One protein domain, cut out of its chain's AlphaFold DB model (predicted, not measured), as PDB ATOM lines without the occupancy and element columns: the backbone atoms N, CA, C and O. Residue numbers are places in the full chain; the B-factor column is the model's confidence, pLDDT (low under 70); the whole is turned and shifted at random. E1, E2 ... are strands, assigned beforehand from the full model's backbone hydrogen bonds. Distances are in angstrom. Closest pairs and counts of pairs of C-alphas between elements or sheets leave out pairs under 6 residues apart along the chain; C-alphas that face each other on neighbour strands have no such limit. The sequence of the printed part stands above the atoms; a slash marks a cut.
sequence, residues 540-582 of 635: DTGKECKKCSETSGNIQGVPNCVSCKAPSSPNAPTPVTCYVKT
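This is residues 540 to 582 of the 635 residues of the protein "VSP" of Giardia intestinalis (strain ATCC 50803 / WB clone C6) (UniProt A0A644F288). There is little regular structure here: loops joined to one small hairpin, E2 and E3, with the short strand E1 off to one side. A long loop, residues 548 to 560, runs between E1 and E2, and its residues 555 to 556 pair, parallel, with residues 574 to 575 of the link from E2 to E3. The 43 printed residues have three named strands, E1, E2, E3, and no named helix; the class is all strand, with 13 residues in named elements. The whole is compact, radius of gyration of the C-alphas 9.4 A, yet elongated, spanning 28 by 18 by 13 A.

Start at E1, residues 545 to 547, which pairs with no named strand. Its closest C-alpha to E2, residues 561 to 565, is that of Lys 547, 8.0 A from that of Val 562. E1 is apart from E3, residues 577 to 581. E2 and E3 are a hairpin, antiparallel at 157 degrees; look for N 562 and O 580, 2.9 A apart, and N 579 and O 563, 2.8 A, within hydrogen-bond range.

Find C-alpha 545 at (13.123, -55.958, -39.893), where E1 begins its 6.8 A. E2 covers 10.4 A, and E3 11.0 A to C-alpha 581 at (6.904, -51.874, -23.193).

The C-alphas farthest apart, Asn 571 and Thr 582, are 28.7 A apart. Both links are long, the printed part has no cut, and no printed residue is under 70 in pLDDT.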
ATOM      1  N   ASP A 540      15.710 -51.547 -40.276       93.12
ATOM      2  CA  ASP A 540      17.102 -51.134 -40.128       93.12
ATOM      3  C   ASP A 540      17.682 -50.504 -41.411       93.12
ATOM      4  O   ASP A 540      17.012 -50.338 -42.437       93.12
ATOM      5  N   THR A 541      18.958 -50.115 -41.359       89.31
ATOM      6  CA  THR A 541      19.650 -49.485 -42.495       89.31
ATOM      7  C   THR A 541      19.826 -50.419 -43.694       89.31
ATOM      8  O   THR A 541      19.937 -49.933 -44.818       89.31
ATOM      9  N   GLY A 542      19.832 -51.737 -43.472       90.06
ATOM     10  CA  GLY A 542      19.894 -52.770 -44.507       90.06
ATOM     11  C   GLY A 542      18.531 -53.124 -45.105       90.06
ATOM     12  O   GLY A 542      18.470 -53.986 -45.977       90.06
ATOM     13  N   LYS A 543      17.452 -52.451 -44.676       91.44
ATOM     14  CA  LYS A 543      16.061 -52.778 -45.032       91.44
ATOM     15  C   LYS A 543      15.623 -54.152 -44.517       91.44
ATOM     16  O   LYS A 543      14.744 -54.781 -45.105       91.44
ATOM     17  N   GLU A 544      16.193 -54.589 -43.399       93.38
ATOM     18  CA  GLU A 544      15.754 -55.766 -42.658       93.38
ATOM     19  C   GLU A 544      14.927 -55.357 -41.435       93.38
ATOM     20  O   GLU A 544      15.170 -54.325 -40.807       93.38
ATOM     21  N   CYS A 545      13.948 -56.182 -41.073       95.88
ATOM     22  CA  CYS A 545      13.123 -55.958 -39.893       95.88
ATOM     23  C   CYS A 545      13.746 -56.614 -38.661       95.88
ATOM     24  O   CYS A 545      13.843 -57.842 -38.581       95.88
ATOM     25  N   LYS A 546      14.133 -55.792 -37.685       96.25
ATOM     26  CA  LYS A 546      14.747 -56.204 -36.414       96.25
ATOM     27  C   LYS A 546      13.777 -55.949 -35.273       96.25
ATOM     28  O   LYS A 546      13.001 -55.000 -35.336       96.25
ATOM     29  N   LYS A 547      13.779 -56.791 -34.237       95.88
ATOM     30  CA  LYS A 547      12.882 -56.592 -33.085       95.88
ATOM     31  C   LYS A 547      13.191 -55.261 -32.407       95.88
ATOM     32  O   LYS A 547      14.351 -54.884 -32.306       95.88
ATOM     33  N   CYS A 548      12.185 -54.589 -31.857       95.94
ATOM     34  CA  CYS A 548      12.366 -53.334 -31.117       95.94
ATOM     35  C   CYS A 548      13.346 -53.432 -29.931       95.94
ATOM     36  O   CYS A 548      13.876 -52.415 -29.487       95.94
ATOM     37  N   SER A 549      13.598 -54.640 -29.424       94.81
ATOM     38  CA  SER A 549      14.567 -54.934 -28.366       94.81
ATOM     39  C   SER A 549      15.952 -55.359 -28.858       94.81
ATOM     40  O   SER A 549      16.848 -55.556 -28.041       94.81
ATOM     41  N   GLU A 550      16.146 -55.492 -30.168       95.38
ATOM     42  CA  GLU A 550      17.396 -55.923 -30.792       95.38
ATOM     43  C   GLU A 550      18.184 -54.719 -31.319       95.38
ATOM     44  O   GLU A 550      17.607 -53.735 -31.771       95.38
ATOM     45  N   THR A 551      19.513 -54.790 -31.255       95.00
ATOM     46  CA  THR A 551      20.409 -53.777 -31.823       95.00
ATOM     47  C   THR A 551      20.851 -54.197 -33.223       95.00
ATOM     48  O   THR A 551      21.298 -55.325 -33.417       95.00
ATOM     49  N   SER A 552      20.813 -53.269 -34.182       94.94
ATOM     50  CA  SER A 552      21.359 -53.454 -35.535       94.94
ATOM     51  C   SER A 552      22.166 -52.227 -35.941       94.94
ATOM     52  O   SER A 552      21.635 -51.117 -36.061       94.94
ATOM     53  N   GLY A 553      23.478 -52.420 -36.109       92.69
ATOM     54  CA  GLY A 553      24.427 -51.343 -36.379       92.69
ATOM     55  C   GLY A 553      24.368 -50.245 -35.313       92.69
ATOM     56  O   GLY A 553      24.578 -50.495 -34.126       92.69
ATOM     57  N   ASN A 554      24.059 -49.020 -35.744       92.94
ATOM     58  CA  ASN A 554      23.940 -47.859 -34.862       92.94
ATOM     59  C   ASN A 554      22.561 -47.724 -34.195       92.94
ATOM     60  O   ASN A 554      22.426 -46.930 -33.266       92.94
ATOM     61  N   ILE A 555      21.543 -48.483 -34.606       94.81
ATOM     62  CA  ILE A 555      20.219 -48.442 -33.968       94.81
ATOM     63  C   ILE A 555      20.232 -49.379 -32.761       94.81
ATOM     64  O   ILE A 555      20.420 -50.584 -32.927       94.81
ATOM     65  N   GLN A 556      20.044 -48.832 -31.559       94.75
ATOM     66  CA  GLN A 556      20.047 -49.608 -30.317       94.75
ATOM     67  C   GLN A 556      18.624 -50.029 -29.931       94.75
ATOM     68  O   GLN A 556      17.726 -49.191 -29.821       94.75
ATOM     69  N   GLY A 557      18.420 -51.324 -29.701       94.38
ATOM     70  CA  GLY A 557      17.144 -51.847 -29.223       94.38
ATOM     71  C   GLY A 557      16.852 -51.426 -27.782       94.38
ATOM     72  O   GLY A 557      17.763 -51.216 -26.979       94.38
ATOM     73  N   VAL A 558      15.570 -51.322 -27.434       94.19
ATOM     74  CA  VAL A 558      15.116 -51.069 -26.060       94.19
ATOM     75  C   VAL A 558      14.527 -52.364 -25.488       94.19
ATOM     76  O   VAL A 558      13.562 -52.886 -26.052       94.19
ATOM     77  N   PRO A 559      15.061 -52.903 -24.373       93.50
ATOM     78  CA  PRO A 559      14.516 -54.106 -23.747       93.50
ATOM     79  C   PRO A 559      13.013 -53.993 -23.475       93.50
ATOM     80  O   PRO A 559      12.517 -52.920 -23.131       93.50
ATOM     81  N   ASN A 560      12.298 -55.112 -23.634       90.44
ATOM     82  CA  ASN A 560      10.844 -55.221 -23.451       90.44
ATOM     83  C   ASN A 560       9.996 -54.328 -24.374       90.44
ATOM     84  O   ASN A 560       8.788 -54.227 -24.174       90.44
ATOM     85  N   CYS A 561      10.587 -53.685 -25.384       93.25
ATOM     86  CA  CYS A 561       9.853 -52.834 -26.305       93.25
ATOM     87  C   CYS A 561       9.093 -53.647 -27.360       93.25
ATOM     88  O   CYS A 561       9.687 -54.472 -28.054       93.25
ATOM     89  N   VAL A 562       7.800 -53.368 -27.520       91.94
ATOM     90  CA  VAL A 562       6.909 -54.013 -28.510       91.94
ATOM     91  C   VAL A 562       6.302 -53.022 -29.501       91.94
ATOM     92  O   VAL A 562       5.567 -53.396 -30.409       91.94
ATOM     93  N   SER A 563       6.637 -51.741 -29.367       93.62
ATOM     94  CA  SER A 563       6.234 -50.698 -30.302       93.62
ATOM     95  C   SER A 563       7.307 -49.633 -30.356       93.62
ATOM     96  O   SER A 563       7.588 -48.993 -29.341       93.62
ATOM     97  N   CYS A 564       7.938 -49.465 -31.515       94.31
ATOM     98  CA  CYS A 564       9.066 -48.561 -31.642       94.31
ATOM     99  C   CYS A 564       9.156 -47.874 -33.002       94.31
ATOM    100  O   CYS A 564       8.595 -48.335 -33.995       94.31
ATOM    101  N   LYS A 565       9.916 -46.779 -33.031       92.50
ATOM    102  CA  LYS A 565      10.311 -46.053 -34.240       92.50
ATOM    103  C   LYS A 565      11.828 -45.949 -34.292       92.50
ATOM    104  O   LYS A 565      12.465 -45.546 -33.316       92.50
ATOM    105  N   ALA A 566      12.404 -46.327 -35.429       92.62
ATOM    106  CA  ALA A 566      13.833 -46.167 -35.659       92.62
ATOM    107  C   ALA A 566      14.200 -44.677 -35.784       92.62
ATOM    108  O   ALA A 566      13.430 -43.904 -36.364       92.62
ATOM    109  N   PRO A 567      15.374 -44.260 -35.280       90.69
ATOM    110  CA  PRO A 567      15.879 -42.915 -35.509       90.69
ATOM    111  C   PRO A 567      16.225 -42.703 -36.991       90.69
ATOM    112  O   PRO A 567      16.699 -43.612 -37.676       90.69
ATOM    113  N   SER A 568      16.037 -41.479 -37.480       85.06
ATOM    114  CA  SER A 568      16.397 -41.087 -38.846       85.06
ATOM    115  C   SER A 568      17.923 -41.051 -39.004       85.06
ATOM    116  O   SER A 568      18.568 -40.146 -38.483       85.06
ATOM    117  N   SER A 569      18.504 -42.015 -39.726       77.00
ATOM    118  CA  SER A 569      19.929 -42.046 -40.120       77.00
ATOM    119  C   SER A 569      20.933 -41.799 -38.974       77.00
ATOM    120  O   SER A 569      21.632 -40.781 -38.965       77.00
ATOM    121  N   PRO A 570      21.040 -42.709 -37.988       78.06
ATOM    122  CA  PRO A 570      21.924 -42.516 -36.842       78.06
ATOM    123  C   PRO A 570      23.410 -42.641 -37.224       78.06
ATOM    124  O   PRO A 570      23.904 -43.716 -37.568       78.06
ATOM    125  N   ASN A 571      24.149 -41.536 -37.090       83.81
ATOM    126  CA  ASN A 571      25.611 -41.492 -37.264       83.81
ATOM    127  C   ASN A 571      26.390 -41.966 -36.019       83.81
ATOM    128  O   ASN A 571      27.613 -42.060 -36.047       83.81
ATOM    129  N   ALA A 572      25.684 -42.243 -34.925       88.62
ATOM    130  CA  ALA A 572      26.211 -42.741 -33.660       88.62
ATOM    131  C   ALA A 572      25.192 -43.715 -33.040       88.62
ATOM    132  O   ALA A 572      24.040 -43.717 -33.480       88.62
ATOM    133  N   PRO A 573      25.575 -44.527 -32.037       90.75
ATOM    134  CA  PRO A 573      24.642 -45.401 -31.333       90.75
ATOM    135  C   PRO A 573      23.453 -44.620 -30.753       90.75
ATOM    136  O   PRO A 573      23.613 -43.848 -29.808       90.75
ATOM    137  N   THR A 574      22.262 -44.838 -31.311       91.25
ATOM    138  CA  THR A 574      21.029 -44.128 -30.943       91.25
ATOM    139  C   THR A 574      19.914 -45.141 -30.696       91.25
ATOM    140  O   THR A 574      19.666 -45.981 -31.566       91.25
ATOM    141  N   PRO A 575      19.233 -45.098 -29.538       92.12
ATOM    142  CA  PRO A 575      18.142 -46.018 -29.252       92.12
ATOM    143  C   PRO A 575      16.920 -45.771 -30.138       92.12
ATOM    144  O   PRO A 575      16.660 -44.643 -30.558       92.12
ATOM    145  N   VAL A 576      16.148 -46.829 -30.392       93.88
ATOM    146  CA  VAL A 576      14.790 -46.685 -30.929       93.88
ATOM    147  C   VAL A 576      13.916 -45.899 -29.950       93.88
ATOM    148  O   VAL A 576      14.023 -46.059 -28.731       93.88
ATOM    149  N   THR A 577      13.001 -45.085 -30.471       92.75
ATOM    150  CA  THR A 577      11.943 -44.495 -29.644       92.75
ATOM    151  C   THR A 577      10.952 -45.597 -29.305       92.75
ATOM    152  O   THR A 577      10.297 -46.113 -30.205       92.75
ATOM    153  N   CYS A 578      10.850 -45.976 -28.030       94.00
ATOM    154  CA  CYS A 578       9.946 -47.032 -27.581       94.00
ATOM    155  C   CYS A 578       8.628 -46.465 -27.036       94.00
ATOM    156  O   CYS A 578       8.612 -45.860 -25.964       94.00
ATOM    157  N   TYR A 579       7.521 -46.701 -27.738       92.44
ATOM    158  CA  TYR A 579       6.192 -46.221 -27.352       92.44
ATOM    159  C   TYR A 579       5.479 -47.139 -26.354       92.44
ATOM    160  O   TYR A 579       4.686 -46.656 -25.542       92.44
ATOM    161  N   VAL A 580       5.734 -48.451 -26.408       92.38
ATOM    162  CA  VAL A 580       5.090 -49.452 -25.540       92.38
ATOM    163  C   VAL A 580       6.101 -50.509 -25.105       92.38
ATOM    164  O   VAL A 580       6.739 -51.137 -25.954       92.38
ATOM    165  N   LYS A 581       6.203 -50.730 -23.789       90.19
ATOM    166  CA  LYS A 581       6.904 -51.874 -23.193       90.19
ATOM    167  C   LYS A 581       5.942 -52.882 -22.565       90.19
ATOM    168  O   LYS A 581       4.922 -52.487 -22.001       90.19
ATOM    169  N   THR A 582       6.310 -54.161 -22.601       82.88
ATOM    170  CA  THR A 582       5.537 -55.265 -21.996       82.88
ATOM    171  C   THR A 582       5.555 -55.260 -20.470       82.88
ATOM    172  O   THR A 582       4.616 -55.718 -19.845       82.88
TER     173      THR A 582